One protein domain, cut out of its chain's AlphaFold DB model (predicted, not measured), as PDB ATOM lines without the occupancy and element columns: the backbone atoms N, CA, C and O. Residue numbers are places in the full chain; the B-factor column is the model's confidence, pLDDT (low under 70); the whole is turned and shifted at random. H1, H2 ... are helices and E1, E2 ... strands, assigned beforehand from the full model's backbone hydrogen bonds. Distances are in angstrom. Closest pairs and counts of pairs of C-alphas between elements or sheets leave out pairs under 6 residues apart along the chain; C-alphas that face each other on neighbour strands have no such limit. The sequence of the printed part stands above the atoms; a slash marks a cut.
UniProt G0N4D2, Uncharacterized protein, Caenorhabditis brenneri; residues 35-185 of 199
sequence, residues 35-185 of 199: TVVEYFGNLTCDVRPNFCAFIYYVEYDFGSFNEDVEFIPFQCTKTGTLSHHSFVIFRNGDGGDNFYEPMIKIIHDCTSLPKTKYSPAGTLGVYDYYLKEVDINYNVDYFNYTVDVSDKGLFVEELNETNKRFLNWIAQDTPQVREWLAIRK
ATOM      1  N   THR A  35     -45.795 123.226  -8.873       85.00
ATOM      2  CA  THR A  35     -45.174 124.535  -9.044       85.00
ATOM      3  C   THR A  35     -45.266 124.926 -10.503       85.00
ATOM      4  O   THR A  35     -44.885 124.169 -11.395       85.00
ATOM      5  N   VAL A  36     -45.819 126.111 -10.756       89.06
ATOM      6  CA  VAL A  36     -45.816 126.697 -12.097       89.06
ATOM      7  C   VAL A  36     -44.557 127.530 -12.241       89.06
ATOM      8  O   VAL A  36     -44.336 128.454 -11.464       89.06
ATOM      9  N   VAL A  37     -43.746 127.236 -13.246       90.94
ATOM     10  CA  VAL A  37     -42.532 127.992 -13.525       90.94
ATOM     11  C   VAL A  37     -42.683 128.722 -14.848       90.94
ATOM     12  O   VAL A  37     -42.959 128.117 -15.884       90.94
ATOM     13  N   GLU A  38     -42.517 130.040 -14.806       94.62
ATOM     14  CA  GLU A  38     -42.557 130.904 -15.984       94.62
ATOM     15  C   GLU A  38     -41.139 131.200 -16.488       94.62
ATOM     16  O   GLU A  38     -40.282 131.674 -15.744       94.62
ATOM     17  N   TYR A  39     -40.878 130.952 -17.768       95.25
ATOM     18  CA  TYR A  39     -39.554 131.101 -18.373       95.25
ATOM     19  C   TYR A  39     -39.539 132.228 -19.394       95.25
ATOM     20  O   TYR A  39     -40.233 132.156 -20.405       95.25
ATOM     21  N   PHE A  40     -38.672 133.215 -19.186       97.06
ATOM     22  CA  PHE A  40     -38.312 134.248 -20.155       97.06
ATOM     23  C   PHE A  40     -36.870 134.022 -20.600       97.06
ATOM     24  O   PHE A  40     -35.928 134.320 -19.863       97.06
ATOM     25  N   GLY A  41     -36.692 133.467 -21.795       96.69
ATOM     26  CA  GLY A  41     -35.377 133.054 -22.271       96.69
ATOM     27  C   GLY A  41     -34.938 133.784 -23.528       96.69
ATOM     28  O   GLY A  41     -35.741 134.076 -24.416       96.69
ATOM     29  N   ASN A  42     -33.635 134.044 -23.605       97.88
ATOM     30  CA  ASN A  42     -32.954 134.486 -24.816       97.88
ATOM     31  C   ASN A  42     -31.819 133.519 -25.152       97.88
ATOM     32  O   ASN A  42     -30.889 133.344 -24.364       97.88
ATOM     33  N   LEU A  43     -31.849 132.944 -26.348       97.75
ATOM     34  CA  LEU A  43     -30.697 132.255 -26.918       97.75
ATOM     35  C   LEU A  43     -29.952 133.217 -27.835       97.75
ATOM     36  O   LEU A  43     -30.568 133.870 -28.678       97.75
ATOM     37  N   THR A  44     -28.637 133.300 -27.685       97.88
ATOM     38  CA  THR A  44     -27.764 134.188 -28.462       97.88
ATOM     39  C   THR A  44     -26.749 133.388 -29.266       97.88
ATOM     40  O   THR A  44     -26.346 132.303 -28.857       97.88
ATOM     41  N   CYS A  45     -26.405 133.893 -30.449       95.94
ATOM     42  CA  CYS A  45     -25.489 133.256 -31.384       95.94
ATOM     43  C   CYS A  45     -24.590 134.310 -32.038       95.94
ATOM     44  O   CYS A  45     -25.013 135.030 -32.946       95.94
ATOM     45  N   ASP A  46     -23.338 134.364 -31.606       95.06
ATOM     46  CA  ASP A  46     -22.344 135.335 -32.068       95.06
ATOM     47  C   ASP A  46     -21.661 134.888 -33.365       95.06
ATOM     48  O   ASP A  46     -21.168 135.707 -34.142       95.06
ATOM     49  N   VAL A  47     -21.669 133.583 -33.647       92.25
ATOM     50  CA  VAL A  47     -21.038 133.015 -34.850       92.25
ATOM     51  C   VAL A  47     -21.873 133.214 -36.114       92.25
ATOM     52  O   VAL A  47     -21.321 133.242 -37.216       92.25
ATOM     53  N   ARG A  48     -23.199 133.368 -35.987       90.69
ATOM     54  CA  ARG A  48     -24.088 133.724 -37.101       90.69
ATOM     55  C   ARG A  48     -25.422 134.303 -36.617       90.69
ATOM     56  O   ARG A  48     -26.024 133.774 -35.689       90.69
ATOM     57  N   PRO A  49     -25.974 135.316 -37.304       90.50
ATOM     58  CA  PRO A  49     -27.226 135.936 -36.878       90.50
ATOM     59  C   PRO A  49     -28.455 135.049 -37.140       90.50
ATOM     60  O   PRO A  49     -29.496 135.196 -36.503       90.50
ATOM     61  N   ASN A  50     -28.377 134.126 -38.095       92.62
ATOM     62  CA  ASN A  50     -29.470 133.227 -38.429       92.62
ATOM     63  C   ASN A  50     -29.218 131.827 -37.872       92.62
ATOM     64  O   ASN A  50     -28.348 131.098 -38.348       92.62
ATOM     65  N   PHE A  51     -30.017 131.425 -36.897       92.56
ATOM     66  CA  PHE A  51     -30.002 130.066 -36.370       92.56
ATOM     67  C   PHE A  51     -31.404 129.663 -35.937       92.56
ATOM     68  O   PHE A  51     -32.290 130.509 -35.770       92.56
ATOM     69  N   CYS A  52     -31.593 128.364 -35.785       91.62
ATOM     70  CA  CYS A  52     -32.809 127.781 -35.266       91.62
ATOM     71  C   CYS A  52     -32.506 126.923 -34.048       91.62
ATOM     72  O   CYS A  52     -31.395 126.394 -33.921       91.62
ATOM     73  N   ALA A  53     -33.502 126.785 -33.180       92.44
ATOM     74  CA  ALA A  53     -33.411 125.939 -32.011       92.44
ATOM     75  C   ALA A  53     -34.740 125.257 -31.657       92.44
ATOM     76  O   ALA A  53     -35.825 125.754 -31.970       92.44
ATOM     77  N   PHE A  54     -34.607 124.130 -30.964       89.31
ATOM     78  CA  PHE A  54     -35.622 123.522 -30.114       89.31
ATOM     79  C   PHE A  54     -35.216 123.721 -28.657       89.31
ATOM     80  O   PHE A  54     -34.026 123.680 -28.333       89.31
ATOM     81  N   ILE A  55     -36.201 123.935 -27.791       91.44
ATOM     82  CA  ILE A  55     -35.985 124.215 -26.373       91.44
ATOM     83  C   ILE A  55     -36.910 123.302 -25.590       91.44
ATOM     84  O   ILE A  55     -38.126 123.363 -25.766       91.44
ATOM     85  N   TYR A  56     -36.323 122.468 -24.746       88.25
ATOM     86  CA  TYR A  56     -37.034 121.566 -23.856       88.25
ATOM     87  C   TYR A  56     -36.769 122.005 -22.427       88.25
ATOM     88  O   TYR A  56     -35.611 122.183 -22.046       88.25
ATOM     89  N   TYR A  57     -37.831 122.171 -21.655       89.62
ATOM     90  CA  TYR A  57     -37.762 122.307 -20.210       89.62
ATOM     91  C   TYR A  57     -38.006 120.949 -19.610       89.62
ATOM     92  O   TYR A  57     -38.967 120.275 -19.974       89.62
ATOM     93  N   VAL A  58     -37.088 120.557 -18.752       86.00
ATOM     94  CA  VAL A  58     -36.954 119.188 -18.316       86.00
ATOM     95  C   VAL A  58     -36.701 119.209 -16.819       86.00
ATOM     96  O   VAL A  58     -35.852 119.968 -16.356       86.00
ATOM     97  N   GLU A  59     -37.450 118.412 -16.078       84.19
ATOM     98  CA  GLU A  59     -37.109 118.022 -14.710       84.19
ATOM     99  C   GLU A  59     -35.944 117.009 -14.804       84.19
ATOM    100  O   GLU A  59     -36.022 116.050 -15.576       84.19
ATOM    101  N   TYR A  60     -34.796 117.319 -14.196       81.00
ATOM    102  CA  TYR A  60     -33.589 116.497 -14.295       81.00
ATOM    103  C   TYR A  60     -33.402 115.627 -13.052       81.00
ATOM    104  O   TYR A  60     -32.733 116.038 -12.107       81.00
ATOM    105  N   ASP A  61     -33.827 114.371 -13.151       71.81
ATOM    106  CA  ASP A  61     -33.533 113.357 -12.143       71.81
ATOM    107  C   ASP A  61     -32.261 112.557 -12.508       71.81
ATOM    108  O   ASP A  61     -32.045 112.057 -13.627       71.81
ATOM    109  N   PHE A  62     -31.357 112.428 -11.536       54.09
ATOM    110  CA  PHE A  62     -30.103 111.707 -11.698       54.09
ATOM    111  C   PHE A  62     -30.329 110.187 -11.677       54.09
ATOM    112  O   PHE A  62     -30.149 109.513 -10.663       54.09
ATOM    113  N   GLY A  63     -30.600 109.609 -12.849       48.06
ATOM    114  CA  GLY A  63     -30.631 108.154 -13.047       48.06
ATOM    115  C   GLY A  63     -32.000 107.568 -13.381       48.06
ATOM    116  O   GLY A  63     -32.089 106.350 -13.567       48.06
ATOM    117  N   SER A  64     -33.027 108.404 -13.524       55.25
ATOM    118  CA  SER A  64     -34.319 108.037 -14.105       55.25
ATOM    119  C   SER A  64     -34.520 108.712 -15.475       55.25
ATOM    120  O   SER A  64     -33.615 109.351 -16.023       55.25
ATOM    121  N   PHE A  65     -35.665 108.458 -16.110       55.94
ATOM    122  CA  PHE A  65     -36.052 109.189 -17.312       55.94
ATOM    123  C   PHE A  65     -36.760 110.460 -16.863       55.94
ATOM    124  O   PHE A  65     -37.847 110.349 -16.319       55.94
ATOM    125  N   ASN A  66     -36.165 111.615 -17.155       61.34
ATOM    126  CA  ASN A  66     -36.733 112.940 -16.918       61.34
ATOM    127  C   ASN A  66     -38.258 112.979 -17.131       61.34
ATOM    128  O   ASN A  66     -38.733 112.719 -18.245       61.34
ATOM    129  N   GLU A  67     -39.001 113.266 -16.061       59.50
ATOM    130  CA  GLU A  67     -40.417 112.895 -15.958       59.50
ATOM    131  C   GLU A  67     -41.359 113.978 -16.504       59.50
ATOM    132  O   GLU A  67     -42.360 113.661 -17.154       59.50
ATOM    133  N   ASP A  68     -40.996 115.252 -16.337       62.56
ATOM    134  CA  ASP A  68     -41.772 116.392 -16.824       62.56
ATOM    135  C   ASP A  68     -41.040 117.097 -17.976       62.56
ATOM    136  O   ASP A  68     -39.963 117.675 -17.804       62.56
ATOM    137  N   VAL A  69     -41.645 117.066 -19.171       69.50
ATOM    138  CA  VAL A  69     -41.117 117.731 -20.371       69.50
ATOM    139  C   VAL A  69     -42.165 118.656 -20.982       69.50
ATOM    140  O   VAL A  69     -43.171 118.204 -21.522       69.50
ATOM    141  N   GLU A  70     -41.881 119.957 -20.977       77.44
ATOM    142  CA  GLU A  70     -42.552 120.942 -21.834       77.44
ATOM    143  C   GLU A  70     -41.569 121.361 -22.925       77.44
ATOM    144  O   GLU A  70     -40.376 121.541 -22.667       77.44
ATOM    145  N   PHE A  71     -42.041 121.561 -24.152       79.56
ATOM    146  CA  PHE A  71     -41.164 121.969 -25.243       79.56
ATOM    147  C   PHE A  71     -41.716 123.164 -26.001       79.56
ATOM    148  O   PHE A  71     -42.912 123.304 -26.244       79.56
ATOM    149  N   ILE A  72     -40.803 124.021 -26.438       77.38
ATOM    150  CA  ILE A  72     -41.123 125.100 -27.357       77.38
ATOM    151  C   ILE A  72     -40.999 124.551 -28.775       77.38
ATOM    152  O   ILE A  72     -39.966 123.953 -29.110       77.38
ATOM    153  N   PRO A  73     -42.011 124.771 -29.636       78.81
ATOM    154  CA  PRO A  73     -41.924 124.413 -31.041       78.81
ATOM    155  C   PRO A  73     -40.675 124.998 -31.699       78.81
ATOM    156  O   PRO A  73     -40.152 126.024 -31.272       78.81
ATOM    157  N   PHE A  74     -40.241 124.374 -32.791       83.56
ATOM    158  CA  PHE A  74     -39.121 124.847 -33.598       83.56
ATOM    159  C   PHE A  74     -39.192 126.355 -33.873       83.56
ATOM    160  O   PHE A  74     -40.158 126.841 -34.472       83.56
ATOM    161  N   GLN A  75     -38.147 127.089 -33.493       90.69
ATOM    162  CA  GLN A  75     -38.063 128.527 -33.723       90.69
ATOM    163  C   GLN A  75     -36.748 128.889 -34.401       90.69
ATOM    164  O   GLN A  75     -35.701 128.306 -34.136       90.69
ATOM    165  N   CYS A  76     -36.805 129.886 -35.281       92.38
ATOM    166  CA  CYS A  76     -35.642 130.442 -35.955       92.38
ATOM    167  C   CYS A  76     -35.592 131.947 -35.750       92.38
ATOM    168  O   CYS A  76     -36.622 132.622 -35.742       92.38
ATOM    169  N   THR A  77     -34.381 132.484 -35.703       95.25
ATOM    170  CA  THR A  77     -34.130 133.921 -35.715       95.25
ATOM    171  C   THR A  77     -33.270 134.320 -36.911       95.25
ATOM    172  O   THR A  77     -32.641 133.485 -37.564       95.25
ATOM    173  N   LYS A  78     -33.271 135.618 -37.220       95.88
ATOM    174  CA  LYS A  78     -32.396 136.258 -38.212       95.88
ATOM    175  C   LYS A  78     -31.485 137.323 -37.592       95.88
ATOM    176  O   LYS A  78     -30.742 137.964 -38.327       95.88
ATOM    177  N   THR A  79     -31.591 137.564 -36.284       96.25
ATOM    178  CA  THR A  79     -30.969 138.710 -35.597       96.25
ATOM    179  C   THR A  79     -29.810 138.328 -34.679       96.25
ATOM    180  O   THR A  79     -29.190 139.211 -34.104       96.25
ATOM    181  N   GLY A  80     -29.521 137.038 -34.523       95.56
ATOM    182  CA  GLY A  80     -28.557 136.508 -33.557       95.56
ATOM    183  C   GLY A  80     -29.162 136.270 -32.179       95.56
ATOM    184  O   GLY A  80     -28.492 135.715 -31.317       95.56
ATOM    185  N   THR A  81     -30.434 136.623 -31.970       97.81
ATOM    186  CA  THR A  81     -31.145 136.390 -30.708       97.81
ATOM    187  C   THR A  81     -32.499 135.745 -30.962       97.81
ATOM    188  O   THR A  81     -33.288 136.241 -31.770       97.81
ATOM    189  N   LEU A  82     -32.767 134.639 -30.276       97.25
ATOM    190  CA  LEU A  82     -34.048 133.944 -30.259       97.25
ATOM    191  C   LEU A  82     -34.644 134.107 -28.860       97.25
ATOM    192  O   LEU A  82     -34.177 133.488 -27.907       97.25
ATOM    193  N   SER A  83     -35.646 134.974 -28.752       96.81
ATOM    194  CA  SER A  83     -36.396 135.203 -27.517       96.81
ATOM    195  C   SER A  83     -37.632 134.316 -27.480       96.81
ATOM    196  O   SER A  83     -38.325 134.189 -28.492       96.81
ATOM    197  N   HIS A  84     -37.941 133.756 -26.319       94.56
ATOM    198  CA  HIS A  84     -39.126 132.930 -26.136       94.56
ATOM    199  C   HIS A  84     -39.693 133.058 -24.717       94.56
ATOM    200  O   HIS A  84     -39.052 133.573 -23.797       94.56
ATOM    201  N   HIS A  85     -40.911 132.549 -24.552       94.31
ATOM    202  CA  HIS A  85     -41.655 132.554 -23.300       94.31
ATOM    203  C   HIS A  85     -42.409 131.232 -23.152       94.31
ATOM    204  O   HIS A  85     -42.950 130.742 -24.144       94.31
ATOM    205  N   SER A  86     -42.396 130.633 -21.961       92.12
ATOM    206  CA  SER A  86     -43.106 129.379 -21.686       92.12
ATOM    207  C   SER A  86     -43.544 129.269 -20.230       92.12
ATOM    208  O   SER A  86     -42.980 129.929 -19.358       92.12
ATOM    209  N   PHE A  87     -44.509 128.389 -19.977       90.75
ATOM    210  CA  PHE A  87     -44.932 127.980 -18.643       90.75
ATOM    211  C   PHE A  87     -44.795 126.471 -18.521       90.75
ATOM    212  O   PHE A  87     -45.278 125.742 -19.381       90.75
ATOM    213  N   VAL A  88     -44.186 126.014 -17.435       88.38
ATOM    214  CA  VAL A  88     -44.037 124.590 -17.125       88.38
ATOM    215  C   VAL A  88     -44.730 124.324 -15.805       88.38
ATOM    216  O   VAL A  88     -44.632 125.122 -14.874       88.38
ATOM    217  N   ILE A  89     -45.476 123.228 -15.734       86.44
ATOM    218  CA  ILE A  89     -46.137 122.800 -14.505       86.44
ATOM    219  C   ILE A  89     -45.410 121.555 -14.030       86.44
ATOM    220  O   ILE A  89     -45.666 120.479 -14.560       86.44
ATOM    221  N   PHE A  90     -44.557 121.714 -13.025       83.81
ATOM    222  CA  PHE A  90     -43.916 120.586 -12.360       83.81
ATOM    223  C   PHE A  90     -44.910 119.925 -11.407       83.81
ATOM    224  O   PHE A  90     -45.668 120.624 -10.710       83.81
ATOM    225  N   ARG A  91     -44.957 118.589 -11.407       80.31
ATOM    226  CA  ARG A  91     -45.910 117.819 -10.592       80.31
ATOM    227  C   ARG A  91     -45.235 116.631  -9.944       80.31
ATOM    228  O   ARG A  91     -44.761 115.754 -10.643       80.31
ATOM    229  N   ASN A  92     -45.415 116.511  -8.626       69.81
ATOM    230  CA  ASN A  92     -44.798 115.466  -7.801       69.81
ATOM    231  C   ASN A  92     -43.261 115.595  -7.819       69.81
ATOM    232  O   ASN A  92     -42.658 115.536  -8.872       69.81
ATOM    233  N   GLY A  93     -42.629 115.836  -6.671       65.94
ATOM    234  CA  GLY A  93     -41.159 115.783  -6.599       65.94
ATOM    235  C   GLY A  93     -40.653 114.342  -6.522       65.94
ATOM    236  O   GLY A  93     -41.446 113.426  -6.267       65.94
ATOM    237  N   ASP A  94     -39.335 114.170  -6.591       66.19
ATOM    238  CA  ASP A  94     -38.616 112.881  -6.657       66.19
ATOM    239  C   ASP A  94     -38.717 112.027  -5.373       66.19
ATOM    240  O   ASP A  94     -38.069 110.993  -5.197       66.19
ATOM    241  N   GLY A  95     -39.541 112.450  -4.409       57.75
ATOM    242  CA  GLY A  95     -39.843 111.738  -3.166       57.75
ATOM    243  C   GLY A  95     -38.697 111.696  -2.145       57.75
ATOM    244  O   GLY A  95     -38.932 111.268  -1.009       57.75
ATOM    245  N   GLY A  96     -37.490 112.134  -2.525       64.94
ATOM    246  CA  GLY A  96     -36.279 112.182  -1.697       64.94
ATOM    247  C   GLY A  96     -35.916 113.570  -1.161       64.94
ATOM    248  O   GLY A  96     -35.347 113.669  -0.069       64.94
ATOM    249  N   ASP A  97     -36.297 114.631  -1.868       71.88
ATOM    250  CA  ASP A  97     -36.114 116.022  -1.461       71.88
ATOM    251  C   ASP A  97     -37.379 116.858  -1.736       71.88
ATOM    252  O   ASP A  97     -38.453 116.330  -2.034       71.88
ATOM    253  N   ASN A  98     -37.281 118.164  -1.478       82.38
ATOM    254  CA  ASN A  98     -38.383 119.106  -1.653       82.38
ATOM    255  C   ASN A  98     -38.106 120.087  -2.795       82.38
ATOM    256  O   ASN A  98     -38.549 121.238  -2.723       82.38
ATOM    257  N   PHE A  99     -37.363 119.664  -3.815       85.31
ATOM    258  CA  PHE A  99     -37.007 120.524  -4.933       85.31
ATOM    259  C   PHE A  99     -37.367 119.873  -6.272       85.31
ATOM    260  O   PHE A  99     -37.696 118.699  -6.349       85.31
ATOM    261  N   TYR A 100     -37.443 120.720  -7.290       86.38
ATOM    262  CA  TYR A 100     -37.399 120.354  -8.693       86.38
ATOM    263  C   TYR A 100     -36.060 120.829  -9.250       86.38
ATOM    264  O   TYR A 100     -35.615 121.937  -8.909       86.38
ATOM    265  N   GLU A 101     -35.493 120.066 -10.179       87.88
ATOM    266  CA  GLU A 101     -34.194 120.298 -10.808       87.88
ATOM    267  C   GLU A 101     -34.382 120.750 -12.266       87.88
ATOM    268  O   GLU A 101     -34.115 120.001 -13.211       87.88
ATOM    269  N   PRO A 102     -34.849 121.987 -12.519       89.81
ATOM    270  CA  PRO A 102     -35.111 122.427 -13.875       89.81
ATOM    271  C   PRO A 102     -33.818 122.508 -14.694       89.81
ATOM    272  O   PRO A 102     -32.876 123.248 -14.394       89.81
ATOM    273  N   MET A 103     -33.828 121.810 -15.819       91.06
ATOM    274  CA  MET A 103     -32.816 121.864 -16.858       91.06
ATOM    275  C   MET A 103     -33.465 122.290 -18.174       91.06
ATOM    276  O   MET A 103     -34.560 121.865 -18.536       91.06
ATOM    277  N   ILE A 104     -32.758 123.122 -18.933       92.06
ATOM    278  CA  ILE A 104     -33.138 123.482 -20.293       92.06
ATOM    279  C   ILE A 104     -32.233 122.728 -21.255       92.06
ATOM    280  O   ILE A 104     -31.028 122.970 -21.297       92.06
ATOM    281  N   LYS A 105     -32.808 121.836 -22.056       89.81
ATOM    282  CA  LYS A 105     -32.093 121.154 -23.133       89.81
ATOM    283  C   LYS A 105     -32.348 121.886 -24.444       89.81
ATOM    284  O   LYS A 105     -33.483 122.003 -24.908       89.81
ATOM    285  N   ILE A 106     -31.279 122.406 -25.029       91.56
ATOM    286  CA  ILE A 106     -31.321 123.273 -26.203       91.56
ATOM    287  C   ILE A 106     -30.680 122.537 -27.368       91.56
ATOM    288  O   ILE A 106     -29.500 122.197 -27.318       91.56
ATOM    289  N   ILE A 107     -31.440 122.333 -28.440       88.69
ATOM    290  CA  ILE A 107     -30.928 121.771 -29.692       88.69
ATOM    291  C   ILE A 107     -30.847 122.901 -30.699       88.69
ATOM    292  O   ILE A 107     -31.873 123.504 -30.989       88.69
ATOM    293  N   HIS A 108     -29.679 123.199 -31.255       91.31
ATOM    294  CA  HIS A 108     -29.513 124.348 -32.148       91.31
ATOM    295  C   HIS A 108     -28.589 124.055 -33.325       91.31
ATOM    296  O   HIS A 108     -27.819 123.101 -33.312       91.31
ATOM    297  N   ASP A 109     -28.640 124.913 -34.344       89.00
ATOM    298  CA  ASP A 109     -27.689 124.889 -35.463       89.00
ATOM    299  C   ASP A 109     -26.722 126.090 -35.472       89.00
ATOM    300  O   ASP A 109     -26.009 126.309 -36.449       89.00
ATOM    301  N   CYS A 110     -26.669 126.866 -34.383       91.50
ATOM    302  CA  CYS A 110     -25.681 127.929 -34.177       91.50
ATOM    303  C   CYS A 110     -24.251 127.362 -34.061       91.50
ATOM    304  O   CYS A 110     -23.815 126.964 -32.983       91.50
ATOM    305  N   THR A 111     -23.521 127.324 -35.174       86.12
ATOM    306  CA  THR A 111     -22.123 126.882 -35.206       86.12
ATOM    307  C   THR A 111     -21.290 127.664 -36.220       86.12
ATOM    308  O   THR A 111     -21.795 128.047 -37.283       86.12
ATOM    309  N   SER A 112     -20.015 127.887 -35.886       85.69
ATOM    310  CA  SER A 112     -18.970 128.374 -36.790       85.69
ATOM    311  C   SER A 112     -18.382 127.266 -37.669       85.69
ATOM    312  O   SER A 112     -17.709 127.565 -38.660       85.69
ATOM    313  N   LEU A 113     -18.641 125.992 -37.343       77.38
ATOM    314  CA  LEU A 113     -18.120 124.868 -38.105       77.38
ATOM    315  C   LEU A 113     -18.661 124.890 -39.540       77.38
ATOM    316  O   LEU A 113     -19.861 125.099 -39.769       77.38
ATOM    317  N   PRO A 114     -17.790 124.653 -40.535       67.62
ATOM    318  CA  PRO A 114     -18.219 124.609 -41.915       67.62
ATOM    319  C   PRO A 114     -19.163 123.427 -42.122       67.62
ATOM    320  O   PRO A 114     -18.992 122.347 -41.558       67.62
ATOM    321  N   LYS A 115     -20.132 123.618 -43.017       70.25
ATOM    322  CA  LYS A 115     -20.926 122.520 -43.569       70.25
ATOM    323  C   LYS A 115     -19.972 121.483 -44.154       70.25
ATOM    324  O   LYS A 115     -19.162 121.811 -45.024       70.25
ATOM    325  N   THR A 116     -20.053 120.246 -43.684       64.06
ATOM    326  CA  THR A 116     -19.203 119.159 -44.179       64.06
ATOM    327  C   THR A 116     -19.972 118.306 -45.182       64.06
ATOM    328  O   THR A 116     -21.197 118.384 -45.280       64.06
ATOM    329  N   LYS A 117     -19.268 117.434 -45.915       57.44
ATOM    330  CA  LYS A 117     -19.906 116.409 -46.762       57.44
ATOM    331  C   LYS A 117     -20.881 115.525 -45.964       57.44
ATOM    332  O   LYS A 117     -21.845 115.028 -46.533       57.44
ATOM    333  N   TYR A 118     -20.616 115.340 -44.671       56.50
ATOM    334  CA  TYR A 118     -21.382 114.479 -43.771       56.50
ATOM    335  C   TYR A 118     -22.441 115.232 -42.954       56.50
ATOM    336  O   TYR A 118     -23.290 114.586 -42.356       56.50
ATOM    337  N   SER A 119     -22.408 116.570 -42.945       59.53
ATOM    338  CA  SER A 119     -23.448 117.439 -42.386       59.53
ATOM    339  C   SER A 119     -23.608 118.692 -43.269       59.53
ATOM    340  O   SER A 119     -23.110 119.782 -42.954       59.53
ATOM    341  N   PRO A 120     -24.272 118.557 -44.434       55.19
ATOM    342  CA  PRO A 120     -24.374 119.628 -45.427       55.19
ATOM    343  C   PRO A 120     -25.253 120.806 -44.979       55.19
ATOM    344  O   PRO A 120     -25.168 121.892 -45.558       55.19
ATOM    345  N   ALA A 121     -26.077 120.640 -43.942       55.72
ATOM    346  CA  ALA A 121     -26.835 121.733 -43.333       55.72
ATOM    347  C   ALA A 121     -26.184 122.334 -42.073       55.72
ATOM    348  O   ALA A 121     -26.670 123.359 -41.591       55.72
ATOM    349  N   GLY A 122     -25.033 121.804 -41.648       64.25
ATOM    350  CA  GLY A 122     -24.249 122.291 -40.515       64.25
ATOM    351  C   GLY A 122     -24.433 121.436 -39.264       64.25
ATOM    352  O   GLY A 122     -25.478 120.815 -39.072       64.25
ATOM    353  N   THR A 123     -23.397 121.421 -38.428       73.62
ATOM    354  CA  THR A 123     -23.355 120.663 -37.179       73.62
ATOM    355  C   THR A 123     -24.432 121.144 -36.211       73.62
ATOM    356  O   THR A 123     -24.613 122.346 -36.014       73.62
ATOM    357  N   LEU A 124     -25.148 120.195 -35.612       80.56
ATOM    358  CA  LEU A 124     -26.072 120.473 -34.520       80.56
ATOM    359  C   LEU A 124     -25.313 120.561 -33.196       80.56
ATOM    360  O   LEU A 124     -24.294 119.893 -33.009       80.56
ATOM    361  N   GLY A 125     -25.828 121.374 -32.285       84.44
ATOM    362  CA  GLY A 125     -25.440 121.378 -30.885       84.44
ATOM    363  C   GLY A 125     -26.590 120.886 -30.014       84.44
ATOM    364  O   GLY A 125     -27.731 121.277 -30.260       84.44
ATOM    365  N   VAL A 126     -26.307 120.045 -29.013       85.50
ATOM    366  CA  VAL A 126     -27.199 119.841 -27.856       85.50
ATOM    367  C   VAL A 126     -26.507 120.354 -26.615       85.50
ATOM    368  O   VAL A 126     -25.448 119.862 -26.226       85.50
ATOM    369  N   TYR A 127     -27.117 121.357 -26.007       89.75
ATOM    370  CA  TYR A 127     -26.592 122.037 -24.843       89.75
ATOM    371  C   TYR A 127     -27.574 121.932 -23.684       89.75
ATOM    372  O   TYR A 127     -28.735 122.319 -23.812       89.75
ATOM    373  N   ASP A 128     -27.078 121.428 -22.560       90.12
ATOM    374  CA  ASP A 128     -27.827 121.306 -21.317       90.12
ATOM    375  C   ASP A 128     -27.487 122.498 -20.423       90.12
ATOM    376  O   ASP A 128     -26.325 122.732 -20.074       90.12
ATOM    377  N   TYR A 129     -28.508 123.284 -20.094       92.69
ATOM    378  CA  TYR A 129     -28.405 124.470 -19.259       92.69
ATOM    379  C   TYR A 129     -29.163 124.247 -17.953       92.69
ATOM    380  O   TYR A 129     -30.392 124.252 -17.918       92.69
ATOM    381  N   TYR A 130     -28.408 124.044 -16.881       91.38
ATOM    382  CA  TYR A 130     -28.940 123.806 -15.545       91.38
ATOM    383  C   TYR A 130     -29.324 125.126 -14.878       91.38
ATOM    384  O   TYR A 130     -28.551 126.091 -14.891       91.38
ATOM    385  N   LEU A 131     -30.515 125.164 -14.291       92.12
ATOM    386  CA  LEU A 131     -31.003 126.291 -13.505       92.12
ATOM    387  C   LEU A 131     -30.878 125.991 -12.006       92.12
ATOM    388  O   LEU A 131     -30.476 124.903 -11.605       92.12
ATOM    389  N   LYS A 132     -31.192 126.985 -11.165       92.19
ATOM    390  CA  LYS A 132     -31.353 126.742  -9.724       92.19
ATOM    391  C   LYS A 132     -32.563 125.833  -9.486       92.19
ATOM    392  O   LYS A 132     -33.561 125.937 -10.196       92.19
ATOM    393  N   GLU A 133     -32.470 125.032  -8.438       90.62
ATOM    394  CA  GLU A 133     -33.574 124.249  -7.894       90.62
ATOM    395  C   GLU A 133     -34.791 125.129  -7.554       90.62
ATOM    396  O   GLU A 133     -34.653 126.300  -7.165       90.62
ATOM    397  N   VAL A 134     -35.986 124.555  -7.696       88.25
ATOM    398  CA  VAL A 134     -37.272 125.192  -7.383       88.25
ATOM    399  C   VAL A 134     -37.956 124.399  -6.279       88.25
ATOM    400  O   VAL A 134     -38.225 123.222  -6.443       88.25
ATOM    401  N   ASP A 135     -38.257 125.031  -5.148       85.88
ATOM    402  CA  ASP A 135     -38.902 124.344  -4.021       85.88
ATOM    403  C   ASP A 135     -40.363 123.999  -4.348       85.88
ATOM    404  O   ASP A 135     -41.159 124.868  -4.724       85.88
ATOM    405  N   ILE A 136     -40.709 122.720  -4.166       82.69
ATOM    406  CA  ILE A 136     -42.016 122.133  -4.502       82.69
ATOM    407  C   ILE A 136     -43.187 122.750  -3.723       82.69
ATOM    408  O   ILE A 136     -44.354 122.560  -4.072       82.69
ATOM    409  N   ASN A 137     -42.897 123.469  -2.632       80.50
ATOM    410  CA  ASN A 137     -43.898 124.146  -1.812       80.50
ATOM    411  C   ASN A 137     -44.270 125.535  -2.354       80.50
ATOM    412  O   ASN A 137     -45.224 126.145  -1.857       80.50
ATOM    413  N   TYR A 138     -43.554 126.060  -3.357       77.06
ATOM    414  CA  TYR A 138     -43.957 127.296  -4.023       77.06
ATOM    415  C   TYR A 138     -45.030 127.032  -5.070       77.06
ATOM    416  O   TYR A 138     -44.937 126.127  -5.889       77.06
ATOM    417  N   ASN A 139     -46.039 127.902  -5.106       78.62
ATOM    418  CA  ASN A 139     -47.073 127.822  -6.134       78.62
ATOM    419  C   ASN A 139     -46.570 128.324  -7.500       78.62
ATOM    420  O   ASN A 139     -47.072 127.875  -8.531       78.62
ATOM    421  N   VAL A 140     -45.629 129.281  -7.507       84.50
ATOM    422  CA  VAL A 140     -45.094 129.926  -8.716       84.50
ATOM    423  C   VAL A 140     -43.623 130.321  -8.519       84.50
ATOM    424  O   VAL A 140     -43.303 130.919  -7.492       84.50
ATOM    425  N   ASP A 141     -42.768 130.063  -9.511       90.69
ATOM    426  CA  ASP A 141     -41.425 130.660  -9.660       90.69
ATOM    427  C   ASP A 141     -41.254 131.188 -11.101       90.69
ATOM    428  O   ASP A 141     -42.089 130.942 -11.977       90.69
ATOM    429  N   TYR A 142     -40.189 131.943 -11.360       93.62
ATOM    430  CA  TYR A 142     -39.854 132.396 -12.702       93.62
ATOM    431  C   TYR A 142     -38.346 132.428 -12.954       93.62
ATOM    432  O   TYR A 142     -37.528 132.730 -12.081       93.62
ATOM    433  N   PHE A 143     -37.988 132.199 -14.212       95.38
ATOM    434  CA  PHE A 143     -36.629 132.298 -14.715       95.38
ATOM    435  C   PHE A 143     -36.532 133.368 -15.788       95.38
ATOM    436  O   PHE A 143     -37.289 133.373 -16.754       95.38
ATOM    437  N   ASN A 144     -35.546 134.249 -15.643       96.88
ATOM    438  CA  ASN A 144     -35.082 135.104 -16.724       96.88
ATOM    439  C   ASN A 144     -33.644 134.712 -17.046       96.88
ATOM    440  O   ASN A 144     -32.775 134.818 -16.177       96.88
ATOM    441  N   TYR A 145     -33.407 134.227 -18.262       95.56
ATOM    442  CA  TYR A 145     -32.102 133.711 -18.651       95.56
ATOM    443  C   TYR A 145     -31.677 134.188 -20.034       95.56
ATOM    444  O   TYR A 145     -32.475 134.486 -20.922       95.56
ATOM    445  N   THR A 146     -30.364 134.254 -20.221       97.50
ATOM    446  CA  THR A 146     -29.742 134.462 -21.524       97.50
ATOM    447  C   THR A 146     -28.587 133.488 -21.656       97.50
ATOM    448  O   THR A 146     -27.732 133.421 -20.776       97.50
ATOM    449  N   VAL A 147     -28.588 132.719 -22.740       96.62
ATOM    450  CA  VAL A 147     -27.597 131.679 -23.010       96.62
ATOM    451  C   VAL A 147     -26.958 131.949 -24.363       96.62
ATOM    452  O   VAL A 147     -27.653 132.113 -25.364       96.62
ATOM    453  N   ASP A 148     -25.631 131.988 -24.397       96.62
ATOM    454  CA  ASP A 148     -24.867 131.960 -25.642       96.62
ATOM    455  C   ASP A 148     -24.676 130.509 -26.091       96.62
ATOM    456  O   ASP A 148     -24.018 129.719 -25.411       96.62
ATOM    457  N   VAL A 149     -25.282 130.170 -27.228       95.00
ATOM    458  CA  VAL A 149     -25.231 128.834 -27.834       95.00
ATOM    459  C   VAL A 149     -24.146 128.716 -28.910       95.00
ATOM    460  O   VAL A 149     -24.037 127.682 -29.564       95.00
ATOM    461  N   SER A 150     -23.319 129.746 -29.097       93.19
ATOM    462  CA  SER A 150     -22.224 129.750 -30.072       93.19
ATOM    463  C   SER A 150     -21.272 128.585 -29.853       93.19
ATOM    464  O   SER A 150     -20.555 128.531 -28.854       93.19
ATOM    465  N   ASP A 151     -21.280 127.641 -30.798       88.69
ATOM    466  CA  ASP A 151     -20.433 126.447 -30.756       88.69
ATOM    467  C   ASP A 151     -20.576 125.627 -29.458       88.69
ATOM    468  O   ASP A 151     -19.682 124.868 -29.071       88.69
ATOM    469  N   LYS A 152     -21.720 125.753 -28.773       88.19
ATOM    470  CA  LYS A 152     -22.057 124.927 -27.613       88.19
ATOM    471  C   LYS A 152     -22.654 123.605 -28.058       88.19
ATOM    472  O   LYS A 152     -23.276 123.501 -29.108       88.19
ATOM    473  N   GLY A 153     -22.421 122.571 -27.255       76.62
ATOM    474  CA  GLY A 153     -23.047 121.269 -27.467       76.62
ATOM    475  C   GLY A 153     -22.681 120.568 -28.778       76.62
ATOM    476  O   GLY A 153     -23.374 119.621 -29.145       76.62
ATOM    477  N   LEU A 154     -21.657 121.040 -29.503       67.75
ATOM    478  CA  LEU A 154     -21.345 120.602 -30.864       67.75
ATOM    479  C   LEU A 154     -21.116 119.094 -30.959       67.75
ATOM    480  O   LEU A 154     -20.273 118.528 -30.260       67.75
ATOM    481  N   PHE A 155     -21.787 118.472 -31.925       66.75
ATOM    482  CA  PHE A 155     -21.539 117.085 -32.298       66.75
ATOM    483  C   PHE A 155     -20.395 116.998 -33.293       66.75
ATOM    484  O   PHE A 155     -20.590 117.139 -34.499       66.75
ATOM    485  N   VAL A 156     -19.188 116.761 -32.787       51.38
ATOM    486  CA  VAL A 156     -18.048 116.542 -33.680       51.38
ATOM    487  C   VAL A 156     -18.130 115.165 -34.338       51.38
ATOM    488  O   VAL A 156     -17.821 115.092 -35.513       51.38
ATOM    489  N   GLU A 157     -18.623 114.117 -33.660       53.78
ATOM    490  CA  GLU A 157     -18.832 112.781 -34.269       53.78
ATOM    491  C   GLU A 157     -19.508 111.740 -33.343       53.78
ATOM    492  O   GLU A 157     -19.977 110.716 -33.832       53.78
ATOM    493  N   GLU A 158     -19.644 111.991 -32.033       54.12
ATOM    494  CA  GLU A 158     -20.198 111.015 -31.080       54.12
ATOM    495  C   GLU A 158     -21.293 111.633 -30.203       54.12
ATOM    496  O   GLU A 158     -21.038 112.257 -29.174       54.12
ATOM    497  N   LEU A 159     -22.553 111.436 -30.594       63.31
ATOM    498  CA  LEU A 159     -23.647 111.497 -29.629       63.31
ATOM    499  C   LEU A 159     -23.427 110.372 -28.610       63.31
ATOM    500  O   LEU A 159     -23.308 109.210 -29.005       63.31
ATOM    501  N   ASN A 160     -23.419 110.683 -27.315       68.38
ATOM    502  CA  ASN A 160     -23.569 109.629 -26.314       68.38
ATOM    503  C   ASN A 160     -24.956 108.967 -26.467       68.38
ATOM    504  O   ASN A 160     -25.888 109.557 -27.021       68.38
ATOM    505  N   GLU A 161     -25.101 107.727 -25.999       71.00
ATOM    506  CA  GLU A 161     -26.348 106.962 -26.157       71.00
ATOM    507  C   GLU A 161     -27.566 107.674 -25.549       71.00
ATOM    508  O   GLU A 161     -28.660 107.612 -26.109       71.00
ATOM    509  N   THR A 162     -27.378 108.422 -24.460       71.12
ATOM    510  CA  THR A 162     -28.431 109.234 -23.836       71.12
ATOM    511  C   THR A 162     -28.975 110.292 -24.797       71.12
ATOM    512  O   THR A 162     -30.183 110.373 -25.012       71.12
ATOM    513  N   ASN A 163     -28.096 111.058 -25.445       71.56
ATOM    514  CA  ASN A 163     -28.494 112.076 -26.408       71.56
ATOM    515  C   ASN A 163     -29.074 111.451 -27.681       71.56
ATOM    516  O   ASN A 163     -30.026 111.999 -28.228       71.56
ATOM    517  N   LYS A 164     -28.576 110.289 -28.130       73.06
ATOM    518  CA  LYS A 164     -29.197 109.561 -29.253       73.06
ATOM    519  C   LYS A 164     -30.631 109.156 -28.932       73.06
ATOM    520  O   LYS A 164     -31.515 109.394 -29.750       73.06
ATOM    521  N   ARG A 165     -30.857 108.568 -27.752       73.94
ATOM    522  CA  ARG A 165     -32.190 108.156 -27.287       73.94
ATOM    523  C   ARG A 165     -33.128 109.345 -27.167       73.94
ATOM    524  O   ARG A 165     -34.246 109.261 -27.659       73.94
ATOM    525  N   PHE A 166     -32.655 110.447 -26.586       73.81
ATOM    526  CA  PHE A 166     -33.434 111.677 -26.494       73.81
ATOM    527  C   PHE A 166     -33.816 112.204 -27.883       73.81
ATOM    528  O   PHE A 166     -34.993 112.426 -28.140       73.81
ATOM    529  N   LEU A 167     -32.847 112.335 -28.797       75.00
ATOM    530  CA  LEU A 167     -33.087 112.798 -30.168       75.00
ATOM    531  C   LEU A 167     -34.036 111.876 -30.952       75.00
ATOM    532  O   LEU A 167     -34.857 112.365 -31.724       75.00
ATOM    533  N   ASN A 168     -33.961 110.560 -30.741       75.19
ATOM    534  CA  ASN A 168     -34.894 109.609 -31.346       75.19
ATOM    535  C   ASN A 168     -36.304 109.772 -30.781       75.19
ATOM    536  O   ASN A 168     -37.252 109.870 -31.553       75.19
ATOM    537  N   TRP A 169     -36.435 109.860 -29.455       73.44
ATOM    538  CA  TRP A 169     -37.719 110.068 -28.788       73.44
ATOM    539  C   TRP A 169     -38.413 111.342 -29.295       73.44
ATOM    540  O   TRP A 169     -39.534 111.282 -29.794       73.44
ATOM    541  N   ILE A 170     -37.712 112.479 -29.308       72.94
ATOM    542  CA  ILE A 170     -38.301 113.729 -29.809       72.94
ATOM    543  C   ILE A 170     -38.595 113.690 -31.316       72.94
ATOM    544  O   ILE A 170     -39.524 114.352 -31.772       72.94
ATOM    545  N   ALA A 171     -37.814 112.954 -32.115       73.38
ATOM    546  CA  ALA A 171     -38.046 112.842 -33.553       73.38
ATOM    547  C   ALA A 171     -39.282 111.985 -33.861       73.38
ATOM    548  O   ALA A 171     -39.966 112.229 -34.862       73.38
ATOM    549  N   GLN A 172     -39.583 111.004 -33.008       75.56
ATOM    550  CA  GLN A 172     -40.818 110.227 -33.075       75.56
ATOM    551  C   GLN A 172     -42.023 111.124 -32.773       75.56
ATOM    552  O   GLN A 172     -42.947 111.172 -33.588       75.56
ATOM    553  N   ASP A 173     -41.943 111.929 -31.713       69.88
ATOM    554  CA  ASP A 173     -43.070 112.744 -31.244       69.88
ATOM    555  C   ASP A 173     -43.250 114.065 -32.018       69.88
ATOM    556  O   ASP A 173     -44.357 114.598 -32.096       69.88
ATOM    557  N   THR A 174     -42.188 114.598 -32.635       70.25
ATOM    558  CA  THR A 174     -42.201 115.916 -33.298       70.25
ATOM    559  C   THR A 174     -41.709 115.837 -34.752       70.25
ATOM    560  O   THR A 174     -40.499 115.887 -35.009       70.25
ATOM    561  N   PRO A 175     -42.613 115.792 -35.753       77.06
ATOM    562  CA  PRO A 175     -42.247 115.690 -37.170       77.06
ATOM    563  C   PRO A 175     -41.274 116.776 -37.653       77.06
ATOM    564  O   PRO A 175     -40.368 116.496 -38.433       77.06
ATOM    565  N   GLN A 176     -41.396 118.003 -37.141       72.69
ATOM    566  CA  GLN A 176     -40.507 119.115 -37.491       72.69
ATOM    567  C   GLN A 176     -39.069 118.870 -37.018       72.69
ATOM    568  O   GLN A 176     -38.124 119.232 -37.719       72.69
ATOM    569  N   VAL A 177     -38.891 118.238 -35.849       72.00
ATOM    570  CA  VAL A 177     -37.567 117.819 -35.371       72.00
ATOM    571  C   VAL A 177     -37.011 116.766 -36.313       72.00
ATOM    572  O   VAL A 177     -35.882 116.905 -36.775       72.00
ATOM    573  N   ARG A 178     -37.814 115.758 -36.667       76.44
ATOM    574  CA  ARG A 178     -37.409 114.687 -37.588       76.44
ATOM    575  C   ARG A 178     -36.927 115.230 -38.929       76.44
ATOM    576  O   ARG A 178     -35.845 114.866 -39.380       76.44
ATOM    577  N   GLU A 179     -37.689 116.134 -39.542       77.00
ATOM    578  CA  GLU A 179     -37.317 116.781 -40.805       77.00
ATOM    579  C   GLU A 179     -36.042 117.619 -40.665       77.00
ATOM    580  O   GLU A 179     -35.146 117.561 -41.512       77.00
ATOM    581  N   TRP A 180     -35.921 118.381 -39.577       76.25
ATOM    582  CA  TRP A 180     -34.751 119.219 -39.336       76.25
ATOM    583  C   TRP A 180     -33.480 118.391 -39.100       76.25
ATOM    584  O   TRP A 180     -32.429 118.717 -39.670       76.25
ATOM    585  N   LEU A 181     -33.595 117.297 -38.337       74.44
ATOM    586  CA  LEU A 181     -32.540 116.313 -38.103       74.44
ATOM    587  C   LEU A 181     -32.175 115.571 -39.392       74.44
ATOM    588  O   LEU A 181     -30.993 115.419 -39.667       74.44
ATOM    589  N   ALA A 182     -33.135 115.169 -40.228       74.00
ATOM    590  CA  ALA A 182     -32.865 114.422 -41.461       74.00
ATOM    591  C   ALA A 182     -31.898 115.150 -42.416       74.00
ATOM    592  O   ALA A 182     -31.119 114.509 -43.119       74.00
ATOM    593  N   ILE A 183     -31.915 116.486 -42.416       70.88
ATOM    594  CA  ILE A 183     -31.062 117.313 -43.284       70.88
ATOM    595  C   ILE A 183     -29.703 117.621 -42.619       70.88
ATOM    596  O   ILE A 183     -28.718 117.899 -43.308       70.88
ATOM    597  N   ARG A 184     -29.636 117.599 -41.280       70.06
ATOM    598  CA  ARG A 184     -28.479 118.055 -40.481       70.06
ATOM    599  C   ARG A 184     -27.711 116.936 -39.777       70.06
ATOM    600  O   ARG A 184     -26.607 117.186 -39.288       70.06
ATOM    601  N   LYS A 185     -28.270 115.726 -39.731       63.22
ATOM    602  CA  LYS A 185     -27.680 114.580 -39.043       63.22
ATOM    603  C   LYS A 185     -26.318 114.211 -39.643       63.22
ATOM    604  O   LYS A 185     -26.151 114.302 -40.861       63.22
TER     605      LYS A 185
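Overview. This is residues 35 to 185 of the 199 residues of an uncharacterized protein of Caenorhabditis brenneri (UniProt G0N4D2). Two twisted sheets lie face to face as a sandwich, E3 E2 E5 E6 and E4 E1 E7, with the strands of one at 24 degrees to those of the other; H1 and H2 meet at a corner and only graze the four-stranded sheet. The 151 printed residues run through seven named strands, E1 to E7, then two named helices, a mixed class. In the orders named, the four-stranded sheet is antiparallel and the other mixed. The whole is compact, radius of gyration of the C-alphas 15.8 A, yet elongated, spanning 51 by 32 by 23 A.

Arrangement. Start at E1, residues 35 to 44: it is antiparallel to E4, residues 81 to 91, with N 37 and O 88 at 2.8 A, and parallel to E7, residues 140 to 148, with N 40 and O 143 at 2.8 A. E2, residues 51 to 59, makes a hairpin with E3, residues 69 to 77; look at N 53 and O 75, 2.8 A. E2 is also antiparallel to E5, residues 102 to 108, with N 54 and O 107 at 2.8 A. E5 makes a hairpin with E6, residues 125 to 130, with N 104 and O 129 at 2.8 A. Across the sandwich, the closest C-alphas of E3 and E4 are those of Glu 70 and Val 88, 6.1 A. H1, residues 161 to 173, is only just on the four-stranded sheet, with 5 pairs of C-alphas within 10 A; it only grazes it. H2, residues 175 to 184, only grazes it with residues 176 to 180. H1, with residues 170 to 172 alone, and H2 touch only at the corner, closest C-alphas Ala 171 and Arg 178, 4.5 A. In H1 every O i to N i+4 pair is within hydrogen-bond range, in H2 5 of 6.

Along the chain. Find C-alpha 35 at (-45.174, 124.535, -9.044), where E1 begins its 27.8 A. E4 is 31.1 A, E7 26.5 A, E2 25.8 A and H1 18.4 A long. H2 ends at C-alpha 184, (-28.479, 118.055, -40.481).

Size, cuts and confidence. The C-alphas farthest apart, Lys 117 and Asn 137, are 51.5 A apart. The printed part has no cut; the links E5 to E6 and E7 to H1 are long. Confidence is under 70 in 30 residues, among them 62 to 69, 116 to 122 and 154 to 160.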